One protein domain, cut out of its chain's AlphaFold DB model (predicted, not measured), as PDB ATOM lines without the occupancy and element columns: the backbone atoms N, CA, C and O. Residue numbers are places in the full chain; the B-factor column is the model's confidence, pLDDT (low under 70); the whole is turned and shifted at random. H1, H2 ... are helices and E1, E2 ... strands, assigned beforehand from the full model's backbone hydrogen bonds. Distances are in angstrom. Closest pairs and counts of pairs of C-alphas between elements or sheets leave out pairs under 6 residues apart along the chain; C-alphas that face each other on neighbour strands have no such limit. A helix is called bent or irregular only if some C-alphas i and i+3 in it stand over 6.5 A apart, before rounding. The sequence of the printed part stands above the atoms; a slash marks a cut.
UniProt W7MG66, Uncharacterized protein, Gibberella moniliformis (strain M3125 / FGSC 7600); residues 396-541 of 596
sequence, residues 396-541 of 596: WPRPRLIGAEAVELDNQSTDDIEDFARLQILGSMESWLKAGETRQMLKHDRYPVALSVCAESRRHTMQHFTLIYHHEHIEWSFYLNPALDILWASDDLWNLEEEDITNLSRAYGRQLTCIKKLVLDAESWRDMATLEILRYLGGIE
ATOM      1  N   TRP A 396     204.346 165.666 142.978       86.06
ATOM      2  CA  TRP A 396     202.967 165.588 143.449       86.06
ATOM      3  C   TRP A 396     202.311 164.259 143.036       86.06
ATOM      4  O   TRP A 396     202.652 163.695 141.992       86.06
ATOM      5  N   PRO A 397     201.350 163.742 143.825       82.44
ATOM      6  CA  PRO A 397     200.568 162.587 143.411       82.44
ATOM      7  C   PRO A 397     199.814 162.882 142.106       82.44
ATOM      8  O   PRO A 397     199.304 163.984 141.890       82.44
ATOM      9  N   ARG A 398     199.709 161.860 141.246       84.12
ATOM     10  CA  ARG A 398     198.753 161.831 140.123       84.12
ATOM     11  C   ARG A 398     197.319 162.038 140.651       84.12
ATOM     12  O   ARG A 398     197.098 161.736 141.820       84.12
ATOM     13  N   PRO A 399     196.347 162.466 139.817       87.88
ATOM     14  CA  PRO A 399     194.937 162.577 140.207       87.88
ATOM     15  C   PRO A 399     194.451 161.379 141.031       87.88
ATOM     16  O   PRO A 399     194.551 160.234 140.571       87.88
ATOM     17  N   ARG A 400     193.966 161.637 142.251       89.44
ATOM     18  CA  ARG A 400     193.486 160.597 143.168       89.44
ATOM     19  C   ARG A 400     191.970 160.509 143.156       89.44
ATOM     20  O   ARG A 400     191.276 161.508 142.958       89.44
ATOM     21  N   LEU A 401     191.495 159.299 143.416       90.50
ATOM     22  CA  LEU A 401     190.099 159.005 143.674       90.50
ATOM     23  C   LEU A 401     189.839 159.072 145.178       90.50
ATOM     24  O   LEU A 401     190.587 158.491 145.973       90.50
ATOM     25  N   ILE A 402     188.781 159.776 145.551       92.31
ATOM     26  CA  ILE A 402     188.303 159.915 146.923       92.31
ATOM     27  C   ILE A 402     186.950 159.221 147.003       92.31
ATOM     28  O   ILE A 402     186.128 159.401 146.112       92.31
ATOM     29  N   GLY A 403     186.722 158.447 148.056       90.44
ATOM     30  CA  GLY A 403     185.402 157.925 148.402       90.44
ATOM     31  C   GLY A 403     184.974 158.416 149.774       90.44
ATOM     32  O   GLY A 403     185.775 159.025 150.492       90.44
ATOM     33  N   ALA A 404     183.738 158.099 150.137       90.31
ATOM     34  CA  ALA A 404     183.297 158.098 151.522       90.31
ATOM     35  C   ALA A 404     182.928 156.674 151.947       90.31
ATOM     36  O   ALA A 404     182.596 155.852 151.098       90.31
ATOM     37  N   GLU A 405     182.991 156.405 153.243       86.94
ATOM     38  CA  GLU A 405     182.499 155.169 153.854       86.94
ATOM     39  C   GLU A 405     181.987 155.469 155.270       86.94
ATOM     40  O   GLU A 405     182.522 156.361 155.943       86.94
ATOM     41  N   ALA A 406     180.977 154.717 155.705       85.31
ATOM     42  CA  ALA A 406     180.618 154.592 157.112       85.31
ATOM     43  C   ALA A 406     181.643 153.694 157.834       85.31
ATOM     44  O   ALA A 406     182.240 152.794 157.234       85.31
ATOM     45  N   VAL A 407     181.895 153.975 159.108       82.06
ATOM     46  CA  VAL A 407     182.896 153.323 159.954       82.06
ATOM     47  C   VAL A 407     182.338 153.198 161.368       82.06
ATOM     48  O   VAL A 407     182.333 154.164 162.130       82.06
ATOM     49  N   GLU A 408     181.946 151.981 161.728       77.31
ATOM     50  CA  GLU A 408     181.680 151.587 163.112       77.31
ATOM     51  C   GLU A 408     183.012 151.550 163.887       77.31
ATOM     52  O   GLU A 408     183.984 150.920 163.446       77.31
ATOM     53  N   LEU A 409     183.086 152.221 165.040       67.44
ATOM     54  CA  LEU A 409     184.238 152.143 165.945       67.44
ATOM     55  C   LEU A 409     183.831 151.592 167.318       67.44
ATOM     56  O   LEU A 409     183.063 152.217 168.045       67.44
ATOM     57  N   ASP A 410     184.443 150.469 167.712       56.81
ATOM     58  CA  ASP A 410     184.349 149.919 169.072       56.81
ATOM     59  C   ASP A 410     184.924 150.913 170.097       56.81
ATOM     60  O   ASP A 410     186.144 150.987 170.320       56.81
ATOM     61  N   ASN A 411     184.053 151.664 170.768       52.78
ATOM     62  CA  ASN A 411     184.456 152.567 171.835       52.78
ATOM     63  C   ASN A 411     184.759 151.763 173.112       52.78
ATOM     64  O   ASN A 411     183.895 151.510 173.937       52.78
ATOM     65  N   GLN A 412     186.022 151.380 173.326       49.69
ATOM     66  CA  GLN A 412     186.462 150.535 174.459       49.69
ATOM     67  C   GLN A 412     186.205 151.116 175.874       49.69
ATOM     68  O   GLN A 412     186.664 150.544 176.866       49.69
ATOM     69  N   SER A 413     185.527 152.264 175.987       49.84
ATOM     70  CA  SER A 413     185.164 152.924 177.244       49.84
ATOM     71  C   SER A 413     183.659 152.942 177.560       49.84
ATOM     72  O   SER A 413     183.300 153.238 178.702       49.84
ATOM     73  N   THR A 414     182.801 152.581 176.602       48.50
ATOM     74  CA  THR A 414     181.329 152.574 176.701       48.50
ATOM     75  C   THR A 414     180.770 151.421 175.862       48.50
ATOM     76  O   THR A 414     181.249 151.210 174.760       48.50
ATOM     77  N   ASP A 415     179.724 150.712 176.305       50.56
ATOM     78  CA  ASP A 415     179.049 149.674 175.480       50.56
ATOM     79  C   ASP A 415     178.219 150.279 174.308       50.56
ATOM     80  O   ASP A 415     177.320 149.636 173.765       50.56
ATOM     81  N   ASP A 416     178.514 151.526 173.933       49.00
ATOM     82  CA  ASP A 416     177.863 152.310 172.889       49.00
ATOM     83  C   ASP A 416     178.755 152.307 171.633       49.00
ATOM     84  O   ASP A 416     179.929 152.686 171.697       49.00
ATOM     85  N   ILE A 417     178.196 151.884 170.495       55.19
ATOM     86  CA  ILE A 417     178.834 151.987 169.174       55.19
ATOM     87  C   ILE A 417     178.629 153.423 168.676       55.19
ATOM     88  O   ILE A 417     177.507 153.930 168.708       55.19
ATOM     89  N   GLU A 418     179.703 154.087 168.246       58.66
ATOM     90  CA  GLU A 418     179.629 155.401 167.600       58.66
ATOM     91  C   GLU A 418     179.835 155.232 166.085       58.66
ATOM     92  O   GLU A 418     180.891 154.771 165.639       58.66
ATOM     93  N   ASP A 419     178.818 155.620 165.310       67.69
ATOM     94  CA  ASP A 419     178.803 155.523 163.849       67.69
ATOM     95  C   ASP A 419     179.387 156.791 163.212       67.69
ATOM     96  O   ASP A 419     178.833 157.896 163.301       67.69
ATOM     97  N   PHE A 420     180.533 156.640 162.549       76.38
ATOM     98  CA  PHE A 420     181.231 157.736 161.882       76.38
ATOM     99  C   PHE A 420     181.197 157.594 160.363       76.38
ATOM    100  O   PHE A 420     181.186 156.492 159.832       76.38
ATOM    101  N   ALA A 421     181.319 158.708 159.641       82.69
ATOM    102  CA  ALA A 421     181.430 158.697 158.186       82.69
ATOM    103  C   ALA A 421     182.631 159.532 157.726       82.69
ATOM    104  O   ALA A 421     182.737 160.726 158.024       82.69
ATOM    105  N   ARG A 422     183.550 158.907 156.978       87.62
ATOM    106  CA  ARG A 422     184.844 159.504 156.612       87.62
ATOM    107  C   ARG A 422     185.062 159.591 155.112       87.62
ATOM    108  O   ARG A 422     184.609 158.739 154.359       87.62
ATOM    109  N   LEU A 423     185.852 160.575 154.688       90.94
ATOM    110  CA  LEU A 423     186.446 160.616 153.356       90.94
ATOM    111  C   LEU A 423     187.787 159.881 153.362       90.94
ATOM    112  O   LEU A 423     188.612 160.079 154.257       90.94
ATOM    113  N   GLN A 424     188.055 159.103 152.316       87.56
ATOM    114  CA  GLN A 424     189.319 158.385 152.164       87.56
ATOM    115  C   GLN A 424     189.887 158.450 150.746       87.56
ATOM    116  O   GLN A 424     189.160 158.474 149.755       87.56
ATOM    117  N   ILE A 425     191.221 158.437 150.649       88.00
ATOM    118  CA  ILE A 425     191.938 158.290 149.378       88.00
ATOM    119  C   ILE A 425     191.956 156.807 149.004       88.00
ATOM    120  O   ILE A 425     192.692 156.016 149.600       88.00
ATOM    121  N   LEU A 426     191.175 156.456 147.987       85.19
ATOM    122  CA  LEU A 426     190.972 155.083 147.530       85.19
ATOM    123  C   LEU A 426     192.092 154.580 146.612       85.19
ATOM    124  O   LEU A 426     192.460 153.408 146.649       85.19
ATOM    125  N   GLY A 427     192.628 155.457 145.761       82.94
ATOM    126  CA  GLY A 427     193.504 155.055 144.663       82.94
ATOM    127  C   GLY A 427     193.973 156.223 143.802       82.94
ATOM    128  O   GLY A 427     193.523 157.357 143.957       82.94
ATOM    129  N   SER A 428     194.851 155.931 142.838       84.88
ATOM    130  CA  SER A 428     195.045 156.822 141.689       84.88
ATOM    131  C   SER A 428     193.944 156.575 140.656       84.88
ATOM    132  O   SER A 428     193.529 155.427 140.468       84.88
ATOM    133  N   MET A 429     193.513 157.621 139.947       83.81
ATOM    134  CA  MET A 429     192.502 157.513 138.886       83.81
ATOM    135  C   MET A 429     192.920 156.508 137.798       83.81
ATOM    136  O   MET A 429     192.113 155.714 137.325       83.81
ATOM    137  N   GLU A 430     194.214 156.479 137.453       79.50
ATOM    138  CA  GLU A 430     194.781 155.546 136.469       79.50
ATOM    139  C   GLU A 430     194.729 154.079 136.938       79.50
ATOM    140  O   GLU A 430     194.615 153.176 136.111       79.50
ATOM    141  N   SER A 431     194.809 153.829 138.249       77.12
ATOM    142  CA  SER A 431     194.691 152.478 138.814       77.12
ATOM    143  C   SER A 431     193.245 151.989 138.785       77.12
ATOM    144  O   SER A 431     192.996 150.872 138.341       77.12
ATOM    145  N   TRP A 432     192.308 152.833 139.232       83.00
ATOM    146  CA  TRP A 432     190.880 152.511 139.305       83.00
ATOM    147  C   TRP A 432     190.301 152.203 137.920       83.00
ATOM    148  O   TRP A 432     189.712 151.143 137.720       83.00
ATOM    149  N   LEU A 433     190.577 153.059 136.928       76.19
ATOM    150  CA  LEU A 433     190.097 152.875 135.554       76.19
ATOM    151  C   LEU A 433     190.600 151.591 134.874       76.19
ATOM    152  O   LEU A 433     189.926 151.082 133.989       76.19
ATOM    153  N   LYS A 434     191.773 151.065 135.258       71.69
ATOM    154  CA  LYS A 434     192.362 149.857 134.642       71.69
ATOM    155  C   LYS A 434     191.993 148.550 135.338       71.69
ATOM    156  O   LYS A 434     192.187 147.491 134.747       71.69
ATOM    157  N   ALA A 435     191.594 148.609 136.606       64.25
ATOM    158  CA  ALA A 435     191.419 147.425 137.444       64.25
ATOM    159  C   ALA A 435     189.975 147.207 137.908       64.25
ATOM    160  O   ALA A 435     189.687 146.131 138.419       64.25
ATOM    161  N   GLY A 436     189.097 148.214 137.817       59.19
ATOM    162  CA  GLY A 436     187.764 148.199 138.439       59.19
ATOM    163  C   GLY A 436     187.791 148.293 139.974       59.19
ATOM    164  O   GLY A 436     186.845 148.785 140.576       59.19
ATOM    165  N   GLU A 437     188.899 147.892 140.600       55.03
ATOM    166  CA  GLU A 437     189.103 147.840 142.047       55.03
ATOM    167  C   GLU A 437     189.949 149.008 142.582       55.03
ATOM    168  O   GLU A 437     190.951 149.441 141.995       55.03
ATOM    169  N   THR A 438     189.603 149.466 143.783       57.31
ATOM    170  CA  THR A 438     190.338 150.476 144.550       57.31
ATOM    171  C   THR A 438     191.532 149.861 145.283       57.31
ATOM    172  O   THR A 438     191.465 149.439 146.436       57.31
ATOM    173  N   ARG A 439     192.697 149.821 144.623       54.44
ATOM    174  CA  ARG A 439     193.942 149.409 145.297       54.44
ATOM    175  C   ARG A 439     194.399 150.458 146.309       54.44
ATOM    176  O   ARG A 439     194.930 151.501 145.922       54.44
ATOM    177  N   GLN A 440     194.274 150.109 147.590       55.81
ATOM    178  CA  GLN A 440     194.667 150.922 148.738       55.81
ATOM    179  C   GLN A 440     196.070 151.534 148.562       55.81
ATOM    180  O   GLN A 440     197.076 150.825 148.481       55.81
ATOM    181  N   MET A 441     196.148 152.868 148.518       56.19
ATOM    182  CA  MET A 441     197.420 153.567 148.305       56.19
ATOM    183  C   MET A 441     198.367 153.404 149.496       56.19
ATOM    184  O   MET A 441     197.990 153.641 150.657       56.19
ATOM    185  N   LEU A 442     199.628 153.092 149.180       53.00
ATOM    186  CA  LEU A 442     200.736 153.086 150.128       53.00
ATOM    187  C   LEU A 442     200.878 154.468 150.783       53.00
ATOM    188  O   LEU A 442     200.664 155.507 150.158       53.00
ATOM    189  N   LYS A 443     201.246 154.490 152.069       52.34
ATOM    190  CA  LYS A 443     201.208 155.703 152.909       52.34
ATOM    191  C   LYS A 443     202.042 156.870 152.356       52.34
ATOM    192  O   LYS A 443     201.689 158.022 152.598       52.34
ATOM    193  N   HIS A 444     203.113 156.584 151.614       49.88
ATOM    194  CA  HIS A 444     203.972 157.591 150.981       49.88
ATOM    195  C   HIS A 444     203.346 158.261 149.747       49.88
ATOM    196  O   HIS A 444     203.707 159.392 149.446       49.88
ATOM    197  N   ASP A 445     202.369 157.629 149.089       54.47
ATOM    198  CA  ASP A 445     201.723 158.174 147.883       54.47
ATOM    199  C   ASP A 445     200.495 159.043 148.220       54.47
ATOM    200  O   ASP A 445     199.930 159.719 147.360       54.47
ATOM    201  N   ARG A 446     200.066 159.041 149.493       62.69
ATOM    202  CA  ARG A 446     198.908 159.808 149.980       62.69
ATOM    203  C   ARG A 446     199.179 161.308 150.107       62.69
ATOM    204  O   ARG A 446     198.224 162.080 150.143       62.69
ATOM    205  N   TYR A 447     200.445 161.724 150.163       70.25
ATOM    206  CA  TYR A 447     200.852 163.105 150.427       70.25
ATOM    207  C   TYR A 447     201.936 163.570 149.447       70.25
ATOM    208  O   TYR A 447     202.861 162.807 149.177       70.25
ATOM    209  N   PRO A 448     201.894 164.821 148.951       70.00
ATOM    210  CA  PRO A 448     202.979 165.359 148.138       70.00
ATOM    211  C   PRO A 448     204.297 165.400 148.920       70.00
ATOM    212  O   PRO A 448     204.390 166.062 149.959       70.00
ATOM    213  N   VAL A 449     205.344 164.762 148.387       70.12
ATOM    214  CA  VAL A 449     206.684 164.741 149.008       70.12
ATOM    215  C   VAL A 449     207.213 166.164 149.225       70.12
ATOM    216  O   VAL A 449     207.817 166.455 150.259       70.12
ATOM    217  N   ALA A 450     206.899 167.080 148.303       69.56
ATOM    218  CA  ALA A 450     207.240 168.500 148.359       69.56
ATOM    219  C   ALA A 450     206.794 169.241 149.642       69.56
ATOM    220  O   ALA A 450     207.405 170.257 149.974       69.56
ATOM    221  N   LEU A 451     205.816 168.749 150.417       66.00
ATOM    222  CA  LEU A 451     205.479 169.329 151.732       66.00
ATOM    223  C   LEU A 451     206.629 169.201 152.753       66.00
ATOM    224  O   LEU A 451     206.775 170.039 153.649       66.00
ATOM    225  N   SER A 452     207.469 168.176 152.604       63.66
ATOM    226  CA  SER A 452     208.504 167.798 153.573       63.66
ATOM    227  C   SER A 452     209.923 168.221 153.179       63.66
ATOM    228  O   SER A 452     210.820 168.110 154.010       63.66
ATOM    229  N   VAL A 453     210.146 168.710 151.952       64.12
ATOM    230  CA  VAL A 453     211.501 168.982 151.423       64.12
ATOM    231  C   VAL A 453     212.082 170.306 151.936       64.12
ATOM    232  O   VAL A 453     213.070 170.298 152.665       64.12
ATOM    233  N   CYS A 454     211.495 171.453 151.584       63.81
ATOM    234  CA  CYS A 454     211.968 172.767 152.030       63.81
ATOM    235  C   CYS A 454     210.819 173.784 152.180       63.81
ATOM    236  O   CYS A 454     209.655 173.496 151.899       63.81
ATOM    237  N   ALA A 455     211.130 174.994 152.657       61.50
ATOM    238  CA  ALA A 455     210.121 176.035 152.874       61.50
ATOM    239  C   ALA A 455     209.470 176.526 151.564       61.50
ATOM    240  O   ALA A 455     208.278 176.827 151.547       61.50
ATOM    241  N   GLU A 456     210.231 176.583 150.467       76.44
ATOM    242  CA  GLU A 456     209.724 176.961 149.143       76.44
ATOM    243  C   GLU A 456     208.798 175.885 148.568       76.44
ATOM    244  O   GLU A 456     207.663 176.192 148.206       76.44
ATOM    245  N   SER A 457     209.241 174.621 148.551       72.25
ATOM    246  CA  SER A 457     208.456 173.496 148.028       72.25
ATOM    247  C   SER A 457     207.133 173.333 148.776       72.25
ATOM    248  O   SER A 457     206.091 173.104 148.157       72.25
ATOM    249  N   ARG A 458     207.152 173.522 150.103       70.19
ATOM    250  CA  ARG A 458     205.959 173.502 150.951       70.19
ATOM    251  C   ARG A 458     205.018 174.654 150.622       70.19
ATOM    252  O   ARG A 458     203.835 174.407 150.414       70.19
ATOM    253  N   ARG A 459     205.530 175.889 150.538       70.06
ATOM    254  CA  ARG A 459     204.719 177.075 150.220       70.06
ATOM    255  C   ARG A 459     204.050 176.945 148.852       70.06
ATOM    256  O   ARG A 459     202.863 177.230 148.758       70.06
ATOM    257  N   HIS A 460     204.782 176.478 147.838       81.44
ATOM    258  CA  HIS A 460     204.229 176.202 146.508       81.44
ATOM    259  C   HIS A 460     203.140 175.132 146.567       81.44
ATOM    260  O   HIS A 460     202.009 175.352 146.153       81.44
ATOM    261  N   THR A 461     203.436 173.991 147.191       75.50
ATOM    262  CA  THR A 461     202.474 172.884 147.295       75.50
ATOM    263  C   THR A 461     201.190 173.301 148.019       75.50
ATOM    264  O   THR A 461     200.104 172.940 147.574       75.50
ATOM    265  N   MET A 462     201.275 174.119 149.073       76.44
ATOM    266  CA  MET A 462     200.107 174.639 149.803       76.44
ATOM    267  C   MET A 462     199.272 175.676 149.025       76.44
ATOM    268  O   MET A 462     198.183 176.023 149.474       76.44
ATOM    269  N   GLN A 463     199.729 176.168 147.865       79.88
ATOM    270  CA  GLN A 463     198.888 176.965 146.956       79.88
ATOM    271  C   GLN A 463     197.954 176.087 146.106       79.88
ATOM    272  O   GLN A 463     196.911 176.561 145.663       79.88
ATOM    273  N   HIS A 464     198.308 174.813 145.904       85.56
ATOM    274  CA  HIS A 464     197.565 173.864 145.066       85.56
ATOM    275  C   HIS A 464     196.861 172.764 145.874       85.56
ATOM    276  O   HIS A 464     195.845 172.232 145.432       85.56
ATOM    277  N   PHE A 465     197.382 172.430 147.057       84.00
ATOM    278  CA  PHE A 465     196.813 171.446 147.970       84.00
ATOM    279  C   PHE A 465     196.228 172.126 149.212       84.00
ATOM    280  O   PHE A 465     196.929 172.816 149.949       84.00
ATOM    281  N   THR A 466     194.949 171.874 149.473       81.19
ATOM    282  CA  THR A 466     194.232 172.264 150.691       81.19
ATOM    283  C   THR A 466     194.159 171.066 151.633       81.19
ATOM    284  O   THR A 466     193.759 169.982 151.220       81.19
ATOM    285  N   LEU A 467     194.539 171.238 152.899       80.38
ATOM    286  CA  LEU A 467     194.277 170.223 153.922       80.38
ATOM    287  C   LEU A 467     192.768 170.162 154.183       80.38
ATOM    288  O   LEU A 467     192.185 171.164 154.585       80.38
ATOM    289  N   ILE A 468     192.161 168.999 153.956       79.25
ATOM    290  CA  ILE A 468     190.822 168.667 154.436       79.25
ATOM    291  C   ILE A 468     190.989 167.919 155.758       79.25
ATOM    292  O   ILE A 468     191.621 166.863 155.813       79.25
ATOM    293  N   TYR A 469     190.450 168.504 156.821       74.00
ATOM    294  CA  TYR A 469     190.539 168.019 158.192       74.00
ATOM    295  C   TYR A 469     189.229 167.350 158.620       74.00
ATOM    296  O   TYR A 469     188.179 167.990 158.554       74.00
ATOM    297  N   HIS A 470     189.291 166.098 159.075       80.56
ATOM    298  CA  HIS A 470     188.189 165.457 159.792       80.56
ATOM    299  C   HIS A 470     188.301 165.837 161.267       80.56
ATOM    300  O   HIS A 470     189.351 165.633 161.877       80.56
ATOM    301  N   HIS A 471     187.247 166.409 161.849       60.00
ATOM    302  CA  HIS A 471     187.427 167.144 163.097       60.00
ATOM    303  C   HIS A 471     187.478 166.305 164.387       60.00
ATOM    304  O   HIS A 471     188.004 166.807 165.382       60.00
ATOM    305  N   GLU A 472     186.976 165.066 164.371       66.06
ATOM    306  CA  GLU A 472     187.179 164.072 165.444       66.06
ATOM    307  C   GLU A 472     188.443 163.220 165.203       66.06
ATOM    308  O   GLU A 472     189.344 163.197 166.037       66.06
ATOM    309  N   HIS A 473     188.556 162.596 164.025       69.31
ATOM    310  CA  HIS A 473     189.643 161.682 163.652       69.31
ATOM    311  C   HIS A 473     190.710 162.315 162.744       69.31
ATOM    312  O   HIS A 473     190.621 162.280 161.513       69.31
ATOM    313  N   ILE A 474     191.779 162.860 163.333       60.59
ATOM    314  CA  ILE A 474     192.884 163.491 162.587       60.59
ATOM    315  C   ILE A 474     193.527 162.556 161.544       60.59
ATOM    316  O   ILE A 474     193.973 163.008 160.490       60.59
ATOM    317  N   GLU A 475     193.531 161.247 161.781       66.25
ATOM    318  CA  GLU A 475     194.043 160.224 160.870       66.25
ATOM    319  C   GLU A 475     193.209 160.035 159.587       66.25
ATOM    320  O   GLU A 475     193.710 159.439 158.629       66.25
ATOM    321  N   TRP A 476     191.987 160.582 159.531       79.94
ATOM    322  CA  TRP A 476     191.130 160.652 158.332       79.94
ATOM    323  C   TRP A 476     191.202 162.024 157.632       79.94
ATOM    324  O   TRP A 476     190.444 162.312 156.702       79.94
ATOM    325  N   SER A 477     192.130 162.881 158.065       80.31
ATOM    326  CA  SER A 477     192.466 164.143 157.401       80.31
ATOM    327  C   SER A 477     193.495 163.920 156.295       80.31
ATOM    328  O   SER A 477     194.436 163.142 156.459       80.31
ATOM    329  N   PHE A 478     193.374 164.634 155.174       82.12
ATOM    330  CA  PHE A 478     194.338 164.543 154.076       82.12
ATOM    331  C   PHE A 478     194.418 165.820 153.235       82.12
ATOM    332  O   PHE A 478     193.494 166.624 153.168       82.12
ATOM    333  N   TYR A 479     195.544 166.009 152.545       83.44
ATOM    334  CA  TYR A 479     195.698 167.099 151.582       83.44
ATOM    335  C   TYR A 479     194.976 166.754 150.277       83.44
ATOM    336  O   TYR A 479     195.413 165.840 149.575       83.44
ATOM    337  N   LEU A 480     193.919 167.496 149.941       89.88
ATOM    338  CA  LEU A 480     193.204 167.501 148.660       89.88
ATOM    339  C   LEU A 480     193.872 168.482 147.685       89.88
ATOM    340  O   LEU A 480     194.227 169.584 148.085       89.88
ATOM    341  N   ASN A 481     193.960 168.148 146.401       92.50
ATOM    342  CA  ASN A 481     194.189 169.096 145.313       92.50
ATOM    343  C   ASN A 481     192.875 169.318 144.540       92.50
ATOM    344  O   ASN A 481     192.513 168.470 143.718       92.50
ATOM    345  N   PRO A 482     192.175 170.452 144.752       90.69
ATOM    346  CA  PRO A 482     190.904 170.763 144.091       90.69
ATOM    347  C   PRO A 482     190.941 170.695 142.556       90.69
ATOM    348  O   PRO A 482     189.922 170.439 141.923       90.69
ATOM    349  N   ALA A 483     192.103 170.923 141.936       90.44
ATOM    350  CA  ALA A 483     192.250 170.918 140.483       90.44
ATOM    351  C   ALA A 483     192.524 169.520 139.899       90.44
ATOM    352  O   ALA A 483     192.326 169.325 138.695       90.44
ATOM    353  N   LEU A 484     192.967 168.551 140.708       89.88
ATOM    354  CA  LEU A 484     193.377 167.218 140.247       89.88
ATOM    355  C   LEU A 484     192.494 166.088 140.772       89.88
ATOM    356  O   LEU A 484     192.097 165.251 139.965       89.88
ATOM    357  N   ASP A 485     192.204 166.056 142.071       93.19
ATOM    358  CA  ASP A 485     191.498 164.936 142.699       93.19
ATOM    359  C   ASP A 485     189.990 164.965 142.432       93.19
ATOM    360  O   ASP A 485     189.408 165.999 142.087       93.19
ATOM    361  N   ILE A 486     189.370 163.794 142.570       94.06
ATOM    362  CA  ILE A 486     188.005 163.522 142.128       94.06
ATOM    363  C   ILE A 486     187.302 162.695 143.207       94.06
ATOM    364  O   ILE A 486     187.830 161.669 143.638       94.06
ATOM    365  N   LEU A 487     186.118 163.129 143.637       94.75
ATOM    366  CA  LEU A 487     185.224 162.315 144.462       94.75
ATOM    367  C   LEU A 487     184.513 161.295 143.566       94.75
ATOM    368  O   LEU A 487     184.024 161.660 142.500       94.75
ATOM    369  N   TRP A 488     184.442 160.039 143.981       92.56
ATOM    370  CA  TRP A 488     183.684 158.988 143.308       92.56
ATOM    371  C   TRP A 488     182.364 158.760 144.036       92.56
ATOM    372  O   TRP A 488     182.356 158.555 145.247       92.56
ATOM    373  N   ALA A 489     181.263 158.766 143.286       90.75
ATOM    374  CA  ALA A 489     179.997 158.211 143.743       90.75
ATOM    375  C   ALA A 489     180.031 156.680 143.612       90.75
ATOM    376  O   ALA A 489     179.486 156.120 142.659       90.75
ATOM    377  N   SER A 490     180.750 156.034 144.535       85.88
ATOM    378  CA  SER A 490     180.714 154.583 144.741       85.88
ATOM    379  C   SER A 490     179.371 154.151 145.317       85.88
ATOM    380  O   SER A 490     178.668 154.967 145.912       85.88
ATOM    381  N   ASP A 491     179.050 152.861 145.211       83.00
ATOM    382  CA  ASP A 491     177.883 152.275 145.881       83.00
ATOM    383  C   ASP A 491     177.881 152.598 147.383       83.00
ATOM    384  O   ASP A 491     176.842 152.949 147.928       83.00
ATOM    385  N   ASP A 492     179.049 152.591 148.038       84.12
ATOM    386  CA  ASP A 492     179.186 153.003 149.443       84.12
ATOM    387  C   ASP A 492     178.694 154.442 149.678       84.12
ATOM    388  O   ASP A 492     178.033 154.700 150.675       84.12
ATOM    389  N   LEU A 493     178.962 155.376 148.750       86.00
ATOM    390  CA  LEU A 493     178.497 156.765 148.844       86.00
ATOM    391  C   LEU A 493     176.988 156.898 148.587       86.00
ATOM    392  O   LEU A 493     176.345 157.750 149.197       86.00
ATOM    393  N   TRP A 494     176.433 156.091 147.678       84.62
ATOM    394  CA  TRP A 494     174.992 156.065 147.393       84.62
ATOM    395  C   TRP A 494     174.172 155.435 148.522       84.62
ATOM    396  O   TRP A 494     173.008 155.793 148.686       84.62
ATOM    397  N   ASN A 495     174.770 154.510 149.277       86.81
ATOM    398  CA  ASN A 495     174.117 153.760 150.349       86.81
ATOM    399  C   ASN A 495     174.339 154.349 151.758       86.81
ATOM    400  O   ASN A 495     173.828 153.769 152.712       86.81
ATOM    401  N   LEU A 496     175.071 155.464 151.910       86.00
ATOM    402  CA  LEU A 496     175.186 156.162 153.200       86.00
ATOM    403  C   LEU A 496     173.809 156.619 153.698       86.00
ATOM    404  O   LEU A 496     173.038 157.212 152.938       86.00
ATOM    405  N   GLU A 497     173.529 156.419 154.985       86.94
ATOM    406  CA  GLU A 497     172.276 156.884 155.580       86.94
ATOM    407  C   GLU A 497     172.272 158.415 155.771       86.94
ATOM    408  O   GLU A 497     173.313 159.080 155.757       86.94
ATOM    409  N   GLU A 498     171.096 159.033 155.964       80.38
ATOM    410  CA  GLU A 498     171.019 160.493 156.175       80.38
ATOM    411  C   GLU A 498     171.807 160.928 157.431       80.38
ATOM    412  O   GLU A 498     172.368 162.031 157.466       80.38
ATOM    413  N   GLU A 499     171.915 160.044 158.428       78.12
ATOM    414  CA  GLU A 499     172.762 160.230 159.607       78.12
ATOM    415  C   GLU A 499     174.254 160.235 159.245       78.12
ATOM    416  O   GLU A 499     174.928 161.214 159.567       78.12
ATOM    417  N   ASP A 500     174.755 159.258 158.480       84.12
ATOM    418  CA  ASP A 500     176.142 159.225 157.986       84.12
ATOM    419  C   ASP A 500     176.500 160.476 157.190       84.12
ATOM    420  O   ASP A 500     177.537 161.102 157.406       84.12
ATOM    421  N   ILE A 501     175.631 160.886 156.264       79.44
ATOM    422  CA  ILE A 501     175.874 162.065 155.428       79.44
ATOM    423  C   ILE A 501     175.871 163.330 156.299       79.44
ATOM    424  O   ILE A 501     176.692 164.233 156.097       79.44
ATOM    425  N   THR A 502     175.005 163.387 157.313       74.81
ATOM    426  CA  THR A 502     175.000 164.467 158.305       74.81
ATOM    427  C   THR A 502     176.273 164.448 159.155       74.81
ATOM    428  O   THR A 502     176.875 165.509 159.351       74.81
ATOM    429  N   ASN A 503     176.737 163.275 159.592       76.19
ATOM    430  CA  ASN A 503     177.968 163.077 160.356       76.19
ATOM    431  C   ASN A 503     179.190 163.480 159.521       76.19
ATOM    432  O   ASN A 503     179.979 164.294 159.988       76.19
ATOM    433  N   LEU A 504     179.282 163.082 158.248       79.56
ATOM    434  CA  LEU A 504     180.334 163.498 157.312       79.56
ATOM    435  C   LEU A 504     180.300 165.017 157.054       79.56
ATOM    436  O   LEU A 504     181.341 165.686 157.012       79.56
ATOM    437  N   SER A 505     179.100 165.601 156.936       73.50
ATOM    438  CA  SER A 505     178.933 167.053 156.805       73.50
ATOM    439  C   SER A 505     179.384 167.809 158.060       73.50
ATOM    440  O   SER A 505     179.932 168.905 157.943       73.50
ATOM    441  N   ARG A 506     179.222 167.219 159.252       69.75
ATOM    442  CA  ARG A 506     179.716 167.756 160.527       69.75
ATOM    443  C   ARG A 506     181.236 167.589 160.615       69.75
ATOM    444  O   ARG A 506     181.944 168.564 160.857       69.75
ATOM    445  N   ALA A 507     181.731 166.385 160.335       72.88
ATOM    446  CA  ALA A 507     183.125 165.953 160.350       72.88
ATOM    447  C   ALA A 507     184.052 166.890 159.568       72.88
ATOM    448  O   ALA A 507     185.045 167.376 160.113       72.88
ATOM    449  N   TYR A 508     183.700 167.187 158.316       76.56
ATOM    450  CA  TYR A 508     184.507 168.022 157.421       76.56
ATOM    451  C   TYR A 508     183.975 169.456 157.271       76.56
ATOM    452  O   TYR A 508     184.724 170.366 156.892       76.56
ATOM    453  N   GLY A 509     182.701 169.710 157.577       70.69
ATOM    454  CA  GLY A 509     182.102 171.039 157.484       70.69
ATOM    455  C   GLY A 509     182.178 171.626 156.072       70.69
ATOM    456  O   GLY A 509     182.101 170.939 155.054       70.69
ATOM    457  N   ARG A 510     182.407 172.942 155.994       68.12
ATOM    458  CA  ARG A 510     182.536 173.656 154.711       68.12
ATOM    459  C   ARG A 510     183.765 173.253 153.886       68.12
ATOM    460  O   ARG A 510     183.849 173.648 152.731       68.12
ATOM    461  N   GLN A 511     184.699 172.462 154.420       83.88
ATOM    462  CA  GLN A 511     185.867 171.998 153.658       83.88
ATOM    463  C   GLN A 511     185.464 171.109 152.471       83.88
ATOM    464  O   GLN A 511     186.171 171.087 151.465       83.88
ATOM    465  N   LEU A 512     184.288 170.473 152.533       80.06
ATOM    466  CA  LEU A 512     183.691 169.714 151.431       80.06
ATOM    467  C   LEU A 512     183.521 170.550 150.149       80.06
ATOM    468  O   LEU A 512     183.653 170.017 149.051       80.06
ATOM    469  N   THR A 513     183.359 171.879 150.245       81.31
ATOM    470  CA  THR A 513     183.295 172.759 149.059       81.31
ATOM    471  C   THR A 513     184.644 172.943 148.347       81.31
ATOM    472  O   THR A 513     184.715 173.631 147.328       81.31
ATOM    473  N   CYS A 514     185.732 172.369 148.871       85.19
ATOM    474  CA  CYS A 514     187.011 172.291 148.164       85.19
ATOM    475  C   CYS A 514     187.023 171.168 147.115       85.19
ATOM    476  O   CYS A 514     187.868 171.192 146.224       85.19
ATOM    477  N   ILE A 515     186.092 170.209 147.185       92.00
ATOM    478  CA  ILE A 515     185.911 169.178 146.160       92.00
ATOM    479  C   ILE A 515     185.246 169.829 144.940       92.00
ATOM    480  O   ILE A 515     184.171 170.420 145.044       92.00
ATOM    481  N   LYS A 516     185.914 169.749 143.783       94.12
ATOM    482  CA  LYS A 516     185.488 170.393 142.523       94.12
ATOM    483  C   LYS A 516     185.002 169.432 141.454       94.12
ATOM    484  O   LYS A 516     184.367 169.868 140.493       94.12
ATOM    485  N   LYS A 517     185.317 168.148 141.609       95.81
ATOM    486  CA  LYS A 517     185.043 167.108 140.625       95.81
ATOM    487  C   LYS A 517     184.370 165.920 141.283       95.81
ATOM    488  O   LYS A 517     184.851 165.437 142.307       95.81
ATOM    489  N   LEU A 518     183.305 165.454 140.647       95.00
ATOM    490  CA  LEU A 518     182.622 164.206 140.956       95.00
ATOM    491  C   LEU A 518     182.732 163.284 139.737       95.00
ATOM    492  O   LEU A 518     182.582 163.760 138.613       95.00
ATOM    493  N   VAL A 519     182.959 161.991 139.948       93.81
ATOM    494  CA  VAL A 519     182.809 160.948 138.928       93.81
ATOM    495  C   VAL A 519     181.747 159.942 139.356       93.81
ATOM    496  O   VAL A 519     181.691 159.543 140.519       93.81
ATOM    497  N   LEU A 520     180.914 159.541 138.403       92.62
ATOM    498  CA  LEU A 520     179.906 158.494 138.527       92.62
ATOM    499  C   LEU A 520     179.775 157.759 137.188       92.62
ATOM    500  O   LEU A 520     180.304 158.214 136.168       92.62
ATOM    501  N   ASP A 521     179.070 156.637 137.177       90.06
ATOM    502  CA  ASP A 521     178.806 155.895 135.950       90.06
ATOM    503  C   ASP A 521     177.753 156.576 135.065       90.06
ATOM    504  O   ASP A 521     176.839 157.258 135.538       90.06
ATOM    505  N   ALA A 522     177.899 156.422 133.746       88.81
ATOM    506  CA  ALA A 522     177.023 157.047 132.753       88.81
ATOM    507  C   ALA A 522     175.607 156.443 132.690       88.81
ATOM    508  O   ALA A 522     174.787 156.922 131.909       88.81
ATOM    509  N   GLU A 523     175.301 155.438 133.510       86.25
ATOM    510  CA  GLU A 523     173.939 154.957 133.755       86.25
ATOM    511  C   GLU A 523     173.275 155.674 134.947       86.25
ATOM    512  O   GLU A 523     172.125 156.101 134.841       86.25
ATOM    513  N   SER A 524     174.020 155.934 136.028       88.44
ATOM    514  CA  SER A 524     173.511 156.475 137.304       88.44
ATOM    515  C   SER A 524     173.207 157.983 137.293       88.44
ATOM    516  O   SER A 524     172.714 158.533 138.277       88.44
ATOM    517  N   TRP A 525     173.510 158.707 136.209       88.12
ATOM    518  CA  TRP A 525     173.372 160.174 136.171       88.12
ATOM    519  C   TRP A 525     171.933 160.678 136.315       88.12
ATOM    520  O   TRP A 525     171.728 161.811 136.760       88.12
ATOM    521  N   ARG A 526     170.942 159.858 135.949       87.62
ATOM    522  CA  ARG A 526     169.519 160.195 136.098       87.62
ATOM    523  C   ARG A 526     169.103 160.228 137.567       87.62
ATOM    524  O   ARG A 526     168.304 161.081 137.948       87.62
ATOM    525  N   ASP A 527     169.731 159.387 138.381       87.75
ATOM    526  CA  ASP A 527     169.483 159.265 139.815       87.75
ATOM    527  C   ASP A 527     170.339 160.229 140.650       87.75
ATOM    528  O   ASP A 527     170.166 160.313 141.854       87.75
ATOM    529  N   MET A 528     171.192 161.061 140.036       85.81
ATOM    530  CA  MET A 528     172.009 162.075 140.733       85.81
ATOM    531  C   MET A 528     171.211 162.958 141.715       85.81
ATOM    532  O   MET A 528     171.752 163.426 142.712       85.81
ATOM    533  N   ALA A 529     169.916 163.176 141.468       80.00
ATOM    534  CA  ALA A 529     169.049 163.919 142.379       80.00
ATOM    535  C   ALA A 529     168.824 163.235 143.748       80.00
ATOM    536  O   ALA A 529     168.444 163.933 144.685       80.00
ATOM    537  N   THR A 530     169.055 161.922 143.872       85.38
ATOM    538  CA  THR A 530     168.984 161.164 145.136       85.38
ATOM    539  C   THR A 530     170.316 161.122 145.889       85.38
ATOM    540  O   THR A 530     170.343 160.676 147.032       85.38
ATOM    541  N   LEU A 531     171.414 161.617 145.298       85.44
ATOM    542  CA  LEU A 531     172.730 161.671 145.940       85.44
ATOM    543  C   LEU A 531     172.772 162.803 146.983       85.44
ATOM    544  O   LEU A 531     173.335 163.877 146.758       85.44
ATOM    545  N   GLU A 532     172.148 162.544 148.133       81.81
ATOM    546  CA  GLU A 532     171.911 163.454 149.263       81.81
ATOM    547  C   GLU A 532     173.122 164.342 149.607       81.81
ATOM    548  O   GLU A 532     172.972 165.557 149.773       81.81
ATOM    549  N   ILE A 533     174.338 163.774 149.630       83.25
ATOM    550  CA  ILE A 533     175.599 164.473 149.943       83.25
ATOM    551  C   ILE A 533     175.882 165.692 149.044       83.25
ATOM    552  O   ILE A 533     176.568 166.628 149.472       83.25
ATOM    553  N   LEU A 534     175.311 165.763 147.834       83.56
ATOM    554  CA  LEU A 534     175.453 166.921 146.942       83.56
ATOM    555  C   LEU A 534     175.014 168.239 147.594       83.56
ATOM    556  O   LEU A 534     175.586 169.283 147.277       83.56
ATOM    557  N   ARG A 535     174.091 168.204 148.572       79.06
ATOM    558  CA  ARG A 535     173.680 169.394 149.345       79.06
ATOM    559  C   ARG A 535     174.844 170.054 150.105       79.06
ATOM    560  O   ARG A 535     174.807 171.260 150.352       79.06
ATOM    561  N   TYR A 536     175.884 169.289 150.443       75.75
ATOM    562  CA  TYR A 536     177.087 169.754 151.146       75.75
ATOM    563  C   TYR A 536     178.274 170.017 150.201       75.75
ATOM    564  O   TYR A 536     179.185 170.778 150.536       75.75
ATOM    565  N   LEU A 537     178.237 169.464 148.985       81.81
ATOM    566  CA  LEU A 537     179.272 169.590 147.953       81.81
ATOM    567  C   LEU A 537     179.056 170.809 147.036       81.81
ATOM    568  O   LEU A 537     179.339 170.763 145.841       81.81
ATOM    569  N   GLY A 538     178.636 171.952 147.590       75.50
ATOM    570  CA  GLY A 538     178.396 173.205 146.845       75.50
ATOM    571  C   GLY A 538     179.632 173.844 146.179       75.50
ATOM    572  O   GLY A 538     179.597 175.011 145.792       75.50
ATOM    573  N   GLY A 539     180.746 173.112 146.104       80.62
ATOM    574  CA  GLY A 539     181.950 173.463 145.366       80.62
ATOM    575  C   GLY A 539     182.068 172.820 143.983       80.62
ATOM    576  O   GLY A 539     182.933 173.274 143.238       80.62
ATOM    577  N   ILE A 540     181.254 171.809 143.646       90.56
ATOM    578  CA  ILE A 540     181.383 171.029 142.403       90.56
ATOM    579  C   ILE A 540     181.246 171.921 141.162       90.56
ATOM    580  O   ILE A 540     180.277 172.654 140.978       90.56
ATOM    581  N   GLU A 541     182.240 171.825 140.285       91.75
ATOM    582  CA  GLU A 541     182.300 172.528 139.002       91.75
ATOM    583  C   GLU A 541     182.131 171.543 137.841       91.75
ATOM    584  O   GLU A 541     181.445 171.849 136.868       91.75
TER     585      GLU A 541
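What this domain is: This is residues 396 to 541 of the 596 residues of an uncharacterized protein of Gibberella moniliformis (strain M3125 / FGSC 7600) (UniProt W7MG66). A strongly twisted sheet of four strands is drawn out along the long hairpin E1 and E2, whose loop, residues 411 to 416, sticks out free; the kinked helix H5 covers E2. The small hairpin E3 and E4 sits near E2 and H5, the short helices H2 and H3 form a far knob beyond it, and H7 touches one end of H5. The printed part has 146 residues, with seven named helices and six named strands in the order E1 E2 H1 H2 H3 E3 E4 E5 H4 H5 E6 H6 H7. The larger sheet, order E2 E1 E5 E6, is mixed, the smaller, E3 E4, antiparallel; the class is mixed, helices and strands. The whole is compact, with a radius of gyration of the C-alphas of 15.8 A and spans of 45 by 45 by 29 A.

How they stand to each other: E1, residues 400 to 410, bends by 55 degrees at residue 406 and forms an antiparallel hairpin with E2, residues 417 to 428; N 407 and O 420 are 2.7 A apart, within hydrogen-bond range. H1, residues 429 to 435, stands up from the sheet at a height of 9.1 A. H2, residues 450 to 453, and H3, residues 455 to 464, touch, the closest C-alphas being Leu 451 and Arg 458 at 4.3 A. E3, residues 466 to 468, and E4, residues 478 to 480, form a hairpin, with N 466 and O 480 at 2.8 A. E5, residues 486 to 488, is parallel to E1, with N 488 and O 402 at 2.8 A. H4, residues 491 to 494, stands at the sheet's level. H5, residues 498 to 514, is over E2 at a height of 6.6 A over the sheet, slantwise to the strands at 45 degrees to E2 on the local plane, and the closest C-alphas of H5 and E2 are those of Leu 504 and Ala 421 at 5.0 A; H5 and the sheet E2 E1 E5 E6 are two layers, a helix on one face of a sheet. H5 has a kink of 85 degrees near residue 508 and is irregular, with C-alphas 507 and 510 9.6 A apart. E6, residues 517 to 521, is parallel to E5, with N 519 and O 487 at 2.8 A; E5, H4, H5 and E6 make a strand-helix-strand unit, parallel neighbour strands joined through helices, with a right-handed crossover. H6, residues 524 to 530, is irregular, with C-alphas 526 and 529 7.3 A apart, and meets H7, residues 532 to 535, only through their link. H7 only just touches residues 498 to 501 of H5, with 3 pairs of C-alphas within 8 A, the closest Ile 501 and Ile 533 at 6.0 A. O i to N i+4 pairs are within range in 2 of 3 for H1, 5 of 6 for H3, 8 of 13 for H5 and 1 of 3 for H6, where 3 of 4 O i to N i+3 pairs are; H2, H4 and H7 are too short for such an i+4 pair.

Where its parts are: E1 begins at C-alpha 400, (193.486, 160.597, 143.168), and is 29.5 A long; E2 is 32.3 A. H3 is 14.9 A, H5 21.4 A and E6 13.7 A long. H7 ends at C-alpha 535, (173.680, 169.394, 149.345).

The domain as a whole: The C-alphas farthest apart, of Asp 415 and Glu 456, are 48.8 A apart. The printed part has no cut, and the link from H1 to H2 is long, 14 residues. The mean pLDDT of the printed part is 77.5; 36 residues are under 70, among them 409 to 419 and 435 to 446.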